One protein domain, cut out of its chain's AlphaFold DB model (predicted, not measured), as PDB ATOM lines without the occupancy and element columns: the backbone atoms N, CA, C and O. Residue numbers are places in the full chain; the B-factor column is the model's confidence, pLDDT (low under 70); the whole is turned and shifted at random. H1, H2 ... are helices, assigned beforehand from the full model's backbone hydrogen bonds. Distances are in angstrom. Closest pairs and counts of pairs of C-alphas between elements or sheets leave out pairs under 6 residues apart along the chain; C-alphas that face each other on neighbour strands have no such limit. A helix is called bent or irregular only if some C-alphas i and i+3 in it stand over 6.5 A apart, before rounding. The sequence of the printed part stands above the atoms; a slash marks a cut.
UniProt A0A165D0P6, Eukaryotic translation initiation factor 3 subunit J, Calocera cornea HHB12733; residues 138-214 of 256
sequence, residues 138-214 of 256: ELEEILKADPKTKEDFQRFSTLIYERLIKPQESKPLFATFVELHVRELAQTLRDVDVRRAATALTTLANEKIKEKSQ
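Overview. This is residues 138 to 214 of the 256 residues of the protein "Eukaryotic translation initiation factor 3 subunit J" of Calocera cornea HHB12733 (UniProt A0A165D0P6). Four helices form an open zigzag, each folding back from the one before through a tight link, with few contacts between them. H1 and H2 make a helical hairpin at one end, H3 follows, and the longest helix, H4, makes the other end, where its residues 199 to 214 stick out as a free arm. The printed part has 77 residues, all helix by class, with four named helices in the order H1, H2, H3, H4 and no named strand. The whole is loose, with a radius of gyration of the C-alphas of 14.7 A and spans of 42 by 33 by 23 A.

Along the chain. H1, residues 138 to 144, begins with C-alpha 138 at (250.250, 242.235, 257.267) and is 10.2 A long from first to last C-alpha. H2, residues 150 to 168, is 26.3 A long, with a kink of 35 degrees near residue 162; it is only just irregular, C-alphas 164 and 167 being 6.6 A apart. H3, residues 174 to 186, is 18.3 A long. H4, residues 191 to 214, is 34.6 A long and ends with C-alpha 214 at (258.567, 217.038, 229.719).

Arrangement. H1 and H2 touch, opposite ways at a steep tilt of 41 degrees; their closest C-alphas, of Ile 142 and Ile 160, are 7.0 A apart. H2 touches H1 with residues 156 to 163 alone. H2 and H3 are close but not clearly touching, opposite ways at a shallow tilt of 29 degrees, with the closest C-alphas, of Gln 168 and Phe 174, 7.0 A apart. H3 and H4 are also close but not clearly touching, opposite ways at a shallow tilt of 28 degrees; the closest C-alphas, of Ala 186 and Val 194, are 6.2 A apart. H1 is apart from H3 and H4, and H2 is apart from H4. Each O i to N i+4 pair is within hydrogen-bond range in H3 and H4, against 2 of 3 in H1 and 12 of 15 in H2.

Size, cuts and confidence. The two C-alphas farthest apart, of Lys 144 and Gln 214, are 43.1 A apart. Residues 187 to 193, of which 191 to 193 belong to H4, also stand free. The printed part has no cut and no long link, and no printed residue has a pLDDT under 70.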
ATOM      1  N   GLU A 138     249.536 242.637 258.478       71.69
ATOM      2  CA  GLU A 138     250.250 242.235 257.267       71.69
ATOM      3  C   GLU A 138     250.072 243.211 256.090       71.69
ATOM      4  O   GLU A 138     250.979 243.390 255.283       71.69
ATOM      5  N   LEU A 139     248.912 243.866 255.979       81.62
ATOM      6  CA  LEU A 139     248.675 244.909 254.979       81.62
ATOM      7  C   LEU A 139     249.256 246.250 255.418       81.62
ATOM      8  O   LEU A 139     249.687 247.028 254.569       81.62
ATOM      9  N   GLU A 140     249.323 246.514 256.724       84.31
ATOM     10  CA  GLU A 140     250.011 247.703 257.222       84.31
ATOM     11  C   GLU A 140     251.508 247.670 256.909       84.31
ATOM     12  O   GLU A 140     252.074 248.711 256.584       84.31
ATOM     13  N   GLU A 141     252.142 246.495 256.965       85.62
ATOM     14  CA  GLU A 141     253.548 246.321 256.586       85.62
ATOM     15  C   GLU A 141     253.784 246.701 255.117       85.62
ATOM     16  O   GLU A 141     254.718 247.440 254.814       85.62
ATOM     17  N   ILE A 142     252.898 246.275 254.211       88.44
ATOM     18  CA  ILE A 142     252.979 246.621 252.784       88.44
ATOM     19  C   ILE A 142     252.746 248.123 252.570       88.44
ATOM     20  O   ILE A 142     253.449 248.744 251.778       88.44
ATOM     21  N   LEU A 143     251.782 248.719 253.276       88.12
ATOM     22  CA  LEU A 143     251.454 250.143 253.140       88.12
ATOM     23  C   LEU A 143     252.533 251.069 253.720       88.12
ATOM     24  O   LEU A 143     252.716 252.176 253.220       88.12
ATOM     25  N   LYS A 144     253.234 250.636 254.773       89.31
ATOM     26  CA  LYS A 144     254.303 251.401 255.439       89.31
ATOM     27  C   LYS A 144     255.692 251.140 254.840       89.31
ATOM     28  O   LYS A 144     256.655 251.779 255.264       89.31
ATOM     29  N   ALA A 145     255.822 250.205 253.901       88.00
ATOM     30  CA  ALA A 145     257.104 249.860 253.301       88.00
ATOM     31  C   ALA A 145     257.664 251.010 252.442       88.00
ATOM     32  O   ALA A 145     256.983 251.536 251.564       88.00
ATOM     33  N   ASP A 146     258.941 251.339 252.652       91.38
ATOM     34  CA  ASP A 146     259.710 252.312 251.861       91.38
ATOM     35  C   ASP A 146     260.974 251.635 251.284       91.38
ATOM     36  O   ASP A 146     262.076 251.793 251.825       91.38
ATOM     37  N   PRO A 147     260.831 250.784 250.244       93.06
ATOM     38  CA  PRO A 147     261.954 250.058 249.656       93.06
ATOM     39  C   PRO A 147     262.877 251.001 248.871       93.06
ATOM     40  O   PRO A 147     262.435 251.742 247.994       93.06
ATOM     41  N   LYS A 148     264.189 250.941 249.146       93.81
ATOM     42  CA  LYS A 148     265.195 251.830 248.526       93.81
ATOM     43  C   LYS A 148     266.232 251.092 247.698       93.81
ATOM     44  O   LYS A 148     266.729 251.629 246.710       93.81
ATOM     45  N   THR A 149     266.569 249.865 248.080       95.88
ATOM     46  CA  THR A 149     267.536 249.052 247.343       95.88
ATOM     47  C   THR A 149     266.839 248.045 246.434       95.88
ATOM     48  O   THR A 149     265.670 247.701 246.608       95.88
ATOM     49  N   LYS A 150     267.578 247.523 245.452       93.25
ATOM     50  CA  LYS A 150     267.070 246.479 244.552       93.25
ATOM     51  C   LYS A 150     266.629 245.222 245.311       93.25
ATOM     52  O   LYS A 150     265.649 244.598 244.915       93.25
ATOM     53  N   GLU A 151     267.346 244.852 246.370       94.56
ATOM     54  CA  GLU A 151     267.000 243.700 247.210       94.56
ATOM     55  C   GLU A 151     265.720 243.961 248.009       94.56
ATOM     56  O   GLU A 151     264.869 243.076 248.102       94.56
ATOM     57  N   ASP A 152     265.525 245.187 248.500       93.06
ATOM     58  CA  ASP A 152     264.289 245.569 249.191       93.06
ATOM     59  C   ASP A 152     263.084 245.487 248.253       93.06
ATOM     60  O   ASP A 152     262.052 244.942 248.630       93.06
ATOM     61  N   PHE A 153     263.223 245.942 247.003       93.94
ATOM     62  CA  PHE A 153     262.163 245.806 245.997       93.94
ATOM     63  C   PHE A 153     261.839 244.346 245.668       93.94
ATOM     64  O   PHE A 153     260.680 244.027 245.407       93.94
ATOM     65  N   GLN A 154     262.827 243.446 245.693       93.81
ATOM     66  CA  GLN A 154     262.576 242.012 245.522       93.81
ATOM     67  C   GLN A 154     261.775 241.449 246.698       93.81
ATOM     68  O   GLN A 154     260.770 240.781 246.477       93.81
ATOM     69  N   ARG A 155     262.168 241.770 247.937       93.69
ATOM     70  CA  ARG A 155     261.432 241.350 249.142       93.69
ATOM     71  C   ARG A 155     260.012 241.910 249.153       93.69
ATOM     72  O   ARG A 155     259.065 241.167 249.384       93.69
ATOM     73  N   PHE A 156     259.859 243.190 248.826       93.94
ATOM     74  CA  PHE A 156     258.566 243.860 248.729       93.94
ATOM     75  C   PHE A 156     257.663 243.220 247.667       93.94
ATOM     76  O   PHE A 156     256.494 242.942 247.925       93.94
ATOM     77  N   SER A 157     258.221 242.896 246.496       92.50
ATOM     78  CA  SER A 157     257.523 242.149 245.444       92.50
ATOM     79  C   SER A 157     257.025 240.785 245.933       92.50
ATOM     80  O   SER A 157     255.883 240.424 245.644       92.50
ATOM     81  N   THR A 158     257.848 240.033 246.667       93.00
ATOM     82  CA  THR A 158     257.453 238.735 247.234       93.00
ATOM     83  C   THR A 158     256.346 238.891 248.274       93.00
ATOM     84  O   THR A 158     255.359 238.163 248.208       93.00
ATOM     85  N   LEU A 159     256.451 239.878 249.171       92.62
ATOM     86  CA  LEU A 159     255.431 240.160 250.186       92.62
ATOM     87  C   LEU A 159     254.072 240.506 249.562       92.62
ATOM     88  O   LEU A 159     253.054 239.939 249.959       92.62
ATOM     89  N   ILE A 160     254.051 241.371 248.541       92.38
ATOM     90  CA  ILE A 160     252.825 241.684 247.788       92.38
ATOM     91  C   ILE A 160     252.240 240.412 247.178       92.38
ATOM     92  O   ILE A 160     251.045 240.150 247.310       92.38
ATOM     93  N   TYR A 161     253.065 239.602 246.514       91.88
ATOM     94  CA  TYR A 161     252.575 238.391 245.875       91.88
ATOM     95  C   TYR A 161     251.961 237.415 246.889       91.88
ATOM     96  O   TYR A 161     250.834 236.965 246.695       91.88
ATOM     97  N   GLU A 162     252.649 237.127 247.991       92.00
ATOM     98  CA  GLU A 162     252.199 236.143 248.980       92.00
ATOM     99  C   GLU A 162     250.945 236.576 249.740       92.00
ATOM    100  O   GLU A 162     250.066 235.746 249.984       92.00
ATOM    101  N   ARG A 163     250.854 237.858 250.109       90.06
ATOM    102  CA  ARG A 163     249.776 238.372 250.965       90.06
ATOM    103  C   ARG A 163     248.569 238.861 250.175       90.06
ATOM    104  O   ARG A 163     247.439 238.641 250.603       90.06
ATOM    105  N   LEU A 164     248.782 239.498 249.020       89.31
ATOM    106  CA  LEU A 164     247.701 240.102 248.231       89.31
ATOM    107  C   LEU A 164     247.264 239.235 247.052       89.31
ATOM    108  O   LEU A 164     246.064 239.084 246.830       89.31
ATOM    109  N   ILE A 165     248.208 238.678 246.292       92.06
ATOM    110  CA  ILE A 165     247.911 238.066 244.987       92.06
ATOM    111  C   ILE A 165     247.606 236.569 245.119       92.06
ATOM    112  O   ILE A 165     246.600 236.102 244.587       92.06
ATOM    113  N   LYS A 166     248.420 235.819 245.868       91.81
ATOM    114  CA  LYS A 166     248.311 234.362 246.032       91.81
ATOM    115  C   LYS A 166     246.932 233.891 246.523       91.81
ATOM    116  O   LYS A 166     246.410 232.932 245.957       91.81
ATOM    117  N   PRO A 167     246.264 234.554 247.492       90.75
ATOM    118  CA  PRO A 167     244.912 234.159 247.905       90.75
ATOM    119  C   PRO A 167     243.852 234.310 246.801       90.75
ATOM    120  O   PRO A 167     242.777 233.721 246.893       90.75
ATOM    121  N   GLN A 168     244.129 235.113 245.769       90.00
ATOM    122  CA  GLN A 168     243.207 235.403 244.670       90.00
ATOM    123  C   GLN A 168     243.354 234.421 243.500       90.00
ATOM    124  O   GLN A 168     242.499 234.415 242.618       90.00
ATOM    125  N   GLU A 169     244.391 233.577 243.485       91.12
ATOM    126  CA  GLU A 169     244.695 232.672 242.365       91.12
ATOM    127  C   GLU A 169     243.586 231.653 242.079       91.12
ATOM    128  O   GLU A 169     243.409 231.228 240.939       91.12
ATOM    129  N   SER A 170     242.820 231.268 243.103       91.81
ATOM    130  CA  SER A 170     241.714 230.313 242.976       91.81
ATOM    131  C   SER A 170     240.450 230.921 242.365       91.81
ATOM    132  O   SER A 170     239.509 230.190 242.045       91.81
ATOM    133  N   LYS A 171     240.392 232.249 242.209       92.50
ATOM    134  CA  LYS A 171     239.198 232.938 241.720       92.50
ATOM    135  C   LYS A 171     239.053 232.806 240.201       92.50
ATOM    136  O   LYS A 171     240.047 232.844 239.470       92.50
ATOM    137  N   PRO A 172     237.809 232.714 239.692       91.75
ATOM    138  CA  PRO A 172     237.573 232.812 238.258       91.75
ATOM    139  C   PRO A 172     238.066 234.174 237.750       91.75
ATOM    140  O   PRO A 172     238.030 235.163 238.479       91.75
ATOM    141  N   LEU A 173     238.521 234.226 236.495       93.06
ATOM    142  CA  LEU A 173     239.051 235.435 235.842       93.06
ATOM    143  C   LEU A 173     240.382 235.975 236.400       93.06
ATOM    144  O   LEU A 173     240.828 237.032 235.958       93.06
ATOM    145  N   PHE A 174     241.073 235.249 237.287       93.75
ATOM    146  CA  PHE A 174     242.402 235.658 237.763       93.75
ATOM    147  C   PHE A 174     243.391 235.910 236.610       93.75
ATOM    148  O   PHE A 174     244.152 236.871 236.637       93.75
ATOM    149  N   ALA A 175     243.331 235.104 235.545       92.31
ATOM    150  CA  ALA A 175     244.159 235.304 234.355       92.31
ATOM    151  C   ALA A 175     243.920 236.671 233.682       92.31
ATOM    152  O   ALA A 175     244.880 237.351 233.326       92.31
ATOM    153  N   THR A 176     242.659 237.094 233.559       94.75
ATOM    154  CA  THR A 176     242.283 238.404 233.001       94.75
ATOM    155  C   THR A 176     242.710 239.546 233.920       94.75
ATOM    156  O   THR A 176     243.201 240.567 233.447       94.75
ATOM    157  N   PHE A 177     242.585 239.366 235.239       94.81
ATOM    158  CA  PHE A 177     243.108 240.324 236.214       94.81
ATOM    159  C   PHE A 177     244.620 240.526 236.045       94.81
ATOM    160  O   PHE A 177     245.069 241.665 235.963       94.81
ATOM    161  N   VAL A 178     245.400 239.445 235.932       93.31
ATOM    162  CA  VAL A 178     246.859 239.535 235.756       93.31
ATOM    163  C   VAL A 178     247.223 240.271 234.465       93.31
ATOM    164  O   VAL A 178     248.130 241.099 234.481       93.31
ATOM    165  N   GLU A 179     246.515 240.016 233.362       91.94
ATOM    166  CA  GLU A 179     246.735 240.717 232.091       91.94
ATOM    167  C   GLU A 179     246.565 242.239 232.234       91.94
ATOM    168  O   GLU A 179     247.450 243.009 231.848       91.94
ATOM    169  N   LEU A 180     245.451 242.673 232.829       94.50
ATOM    170  CA  LEU A 180     245.162 244.092 233.035       94.50
ATOM    171  C   LEU A 180     246.138 244.724 234.029       94.50
ATOM    172  O   LEU A 180     246.666 245.805 233.772       94.50
ATOM    173  N   HIS A 181     246.444 244.026 235.120       93.69
ATOM    174  CA  HIS A 181     247.295 244.554 236.176       93.69
ATOM    175  C   HIS A 181     248.753 244.719 235.730       93.69
ATOM    176  O   HIS A 181     249.391 245.722 236.041       93.69
ATOM    177  N   VAL A 182     249.287 243.791 234.925       93.12
ATOM    178  CA  VAL A 182     250.623 243.952 234.321       93.12
ATOM    179  C   VAL A 182     250.674 245.195 233.433       93.12
ATOM    180  O   VAL A 182     251.671 245.918 233.450       93.12
ATOM    181  N   ARG A 183     249.602 245.478 232.682       93.06
ATOM    182  CA  ARG A 183     249.510 246.699 231.875       93.06
ATOM    183  C   ARG A 183     249.477 247.943 232.755       93.06
ATOM    184  O   ARG A 183     250.199 248.880 232.439       93.06
ATOM    185  N   GLU A 184     248.677 247.955 233.821       94.69
ATOM    186  CA  GLU A 184     248.592 249.060 234.791       94.69
ATOM    187  C   GLU A 184     249.947 249.379 235.430       94.69
ATOM    188  O   GLU A 184     250.380 250.530 235.400       94.69
ATOM    189  N   LEU A 185     250.663 248.360 235.915       92.12
ATOM    190  CA  LEU A 185     252.001 248.521 236.499       92.12
ATOM    191  C   LEU A 185     253.022 249.078 235.498       92.12
ATOM    192  O   LEU A 185     253.964 249.769 235.881       92.12
ATOM    193  N   ALA A 186     252.845 248.778 234.211       94.00
ATOM    194  CA  ALA A 186     253.749 249.198 233.152       94.00
ATOM    195  C   ALA A 186     253.448 250.595 232.580       94.00
ATOM    196  O   ALA A 186     254.258 251.096 231.803       94.00
ATOM    197  N   GLN A 187     252.329 251.242 232.942       93.69
ATOM    198  CA  GLN A 187     251.896 252.507 232.319       93.69
ATOM    199  C   GLN A 187     252.900 253.653 232.491       93.69
ATOM    200  O   GLN A 187     253.018 254.500 231.610       93.69
ATOM    201  N   THR A 188     253.617 253.688 233.614       93.62
ATOM    202  CA  THR A 188     254.577 254.756 233.945       93.62
ATOM    203  C   THR A 188     256.007 254.440 233.501       93.62
ATOM    204  O   THR A 188     256.893 255.288 233.616       93.62
ATOM    205  N   LEU A 189     256.256 253.225 232.999       92.62
ATOM    206  CA  LEU A 189     257.580 252.772 232.584       92.62
ATOM    207  C   LEU A 189     257.909 253.227 231.158       92.62
ATOM    208  O   LEU A 189     257.038 253.428 230.316       92.62
ATOM    209  N   ARG A 190     259.208 253.336 230.861       95.69
ATOM    210  CA  ARG A 190     259.692 253.592 229.496       95.69
ATOM    211  C   ARG A 190     259.576 252.342 228.632       95.69
ATOM    212  O   ARG A 190     259.617 251.215 229.124       95.69
ATOM    213  N   ASP A 191     259.546 252.542 227.321       94.06
ATOM    214  CA  ASP A 191     259.421 251.490 226.309       94.06
ATOM    215  C   ASP A 191     260.462 250.358 226.452       94.06
ATOM    216  O   ASP A 191     260.137 249.183 226.268       94.06
ATOM    217  N   VAL A 192     261.709 250.688 226.809       95.75
ATOM    218  CA  VAL A 192     262.786 249.706 227.031       95.75
ATOM    219  C   VAL A 192     262.480 248.799 228.228       95.75
ATOM    220  O   VAL A 192     262.666 247.582 228.154       95.75
ATOM    221  N   ASP A 193     261.976 249.382 229.315       93.88
ATOM    222  CA  ASP A 193     261.676 248.674 230.559       93.88
ATOM    223  C   ASP A 193     260.436 247.772 230.389       93.88
ATOM    224  O   ASP A 193     260.441 246.616 230.826       93.88
ATOM    225  N   VAL A 194     259.427 248.230 229.635       95.31
ATOM    226  CA  VAL A 194     258.253 247.421 229.257       95.31
ATOM    227  C   VAL A 194     258.654 246.217 228.400       95.31
ATOM    228  O   VAL A 194     258.249 245.088 228.682       95.31
ATOM    229  N   ARG A 195     259.501 246.414 227.379       95.19
ATOM    230  CA  ARG A 195     259.994 245.312 226.529       95.19
ATOM    231  C   ARG A 195     260.793 244.281 227.325       95.19
ATOM    232  O   ARG A 195     260.681 243.078 227.069       95.19
ATOM    233  N   ARG A 196     261.565 244.730 228.317       95.06
ATOM    234  CA  ARG A 196     262.292 243.841 229.228       95.06
ATOM    235  C   ARG A 196     261.335 242.979 230.059       95.06
ATOM    236  O   ARG A 196     261.546 241.770 230.138       95.06
ATOM    237  N   ALA A 197     260.273 243.562 230.620       93.50
ATOM    238  CA  ALA A 197     259.250 242.814 231.356       93.50
ATOM    239  C   ALA A 197     258.495 241.817 230.454       93.50
ATOM    240  O   ALA A 197     258.333 240.652 230.819       93.50
ATOM    241  N   ALA A 198     258.116 242.228 229.241       94.44
ATOM    242  CA  ALA A 198     257.455 241.353 228.269       94.44
ATOM    243  C   ALA A 198     258.326 240.144 227.881       94.44
ATOM    244  O   ALA A 198     257.836 239.016 227.777       94.44
ATOM    245  N   THR A 199     259.636 240.355 227.722       96.62
ATOM    246  CA  THR A 199     260.588 239.267 227.448       96.62
ATOM    247  C   THR A 199     260.622 238.263 228.604       96.62
ATOM    248  O   THR A 199     260.569 237.062 228.352       96.62
ATOM    249  N   ALA A 200     260.623 238.730 229.859       94.19
ATOM    250  CA  ALA A 200     260.586 237.860 231.038       94.19
ATOM    251  C   ALA A 200     259.287 237.029 231.135       94.19
ATOM    252  O   ALA A 200     259.315 235.850 231.490       94.19
ATOM    253  N   LEU A 201     258.139 237.606 230.765       94.12
ATOM    254  CA  LEU A 201     256.878 236.858 230.683       94.12
ATOM    255  C   LEU A 201     256.893 235.827 229.545       94.12
ATOM    256  O   LEU A 201     256.410 234.707 229.713       94.12
ATOM    257  N   THR A 202     257.500 236.168 228.406       95.81
ATOM    258  CA  THR A 202     257.654 235.246 227.271       95.81
ATOM    259  C   THR A 202     258.554 234.063 227.628       95.81
ATOM    260  O   THR A 202     258.250 232.924 227.266       95.81
ATOM    261  N   THR A 203     259.647 234.287 228.368       96.69
ATOM    262  CA  THR A 203     260.504 233.193 228.854       96.69
ATOM    263  C   THR A 203     259.753 232.280 229.820       96.69
ATOM    264  O   THR A 203     259.789 231.067 229.635       96.69
ATOM    265  N   LEU A 204     258.976 232.840 230.754       93.81
ATOM    266  CA  LEU A 204     258.137 232.069 231.680       93.81
ATOM    267  C   LEU A 204     257.088 231.229 230.930       93.81
ATOM    268  O   LEU A 204     256.884 230.053 231.235       93.81
ATOM    269  N   ALA A 205     256.438 231.793 229.909       93.62
ATOM    270  CA  ALA A 205     255.479 231.056 229.086       93.62
ATOM    271  C   ALA A 205     256.135 229.846 228.396       93.62
ATOM    272  O   ALA A 205     255.590 228.740 228.422       93.62
ATOM    273  N   ASN A 206     257.338 230.033 227.844       94.56
ATOM    274  CA  ASN A 206     258.115 228.957 227.232       94.56
ATOM    275  C   ASN A 206     258.545 227.889 228.249       94.56
ATOM    276  O   ASN A 206     258.498 226.698 227.935       94.56
ATOM    277  N   GLU A 207     258.918 228.285 229.467       94.50
ATOM    278  CA  GLU A 207     259.232 227.363 230.563       94.50
ATOM    279  C   GLU A 207     258.020 226.503 230.935       94.50
ATOM    280  O   GLU A 207     258.138 225.277 230.963       94.50
ATOM    281  N   LYS A 208     256.831 227.101 231.088       93.31
ATOM    282  CA  LYS A 208     255.583 226.359 231.353       93.31
ATOM    283  C   LYS A 208     255.204 225.409 230.214       93.31
ATOM    284  O   LYS A 208     254.695 224.316 230.461       93.31
ATOM    285  N   ILE A 209     255.439 225.790 228.957       91.69
ATOM    286  CA  ILE A 209     255.236 224.892 227.805       91.69
ATOM    287  C   ILE A 209     256.225 223.724 227.869       91.69
ATOM    288  O   ILE A 209     255.838 222.570 227.663       91.69
ATOM    289  N   LYS A 210     257.494 224.001 228.183       91.88
ATOM    290  CA  LYS A 210     258.537 222.981 228.295       91.88
ATOM    291  C   LYS A 210     258.238 222.001 229.428       91.88
ATOM    292  O   LYS A 210     258.318 220.798 229.193       91.88
ATOM    293  N   GLU A 211     257.820 222.480 230.595       89.00
ATOM    294  CA  GLU A 211     257.414 221.659 231.742       89.00
ATOM    295  C   GLU A 211     256.254 220.712 231.383       89.00
ATOM    296  O   GLU A 211     256.325 219.500 231.610       89.00
ATOM    297  N   LYS A 212     255.227 221.227 230.693       84.19
ATOM    298  CA  LYS A 212     254.122 220.409 230.158       84.19
ATOM    299  C   LYS A 212     254.598 219.384 229.124       84.19
ATOM    300  O   LYS A 212     254.084 218.270 229.064       84.19
ATOM    301  N   SER A 213     255.588 219.733 228.302       77.88
ATOM    302  CA  SER A 213     256.143 218.819 227.294       77.88
ATOM    303  C   SER A 213     257.069 217.745 227.877       77.88
ATOM    304  O   SER A 213     257.193 216.676 227.288       77.88
ATOM    305  N   GLN A 214     257.708 218.002 229.024       73.88
ATOM    306  CA  GLN A 214     258.567 217.038 229.719       73.88
ATOM    307  C   GLN A 214     257.757 216.019 230.529       73.88
ATOM    308  O   GLN A 214     258.153 214.860 230.632       73.88
TER     309      GLN A 214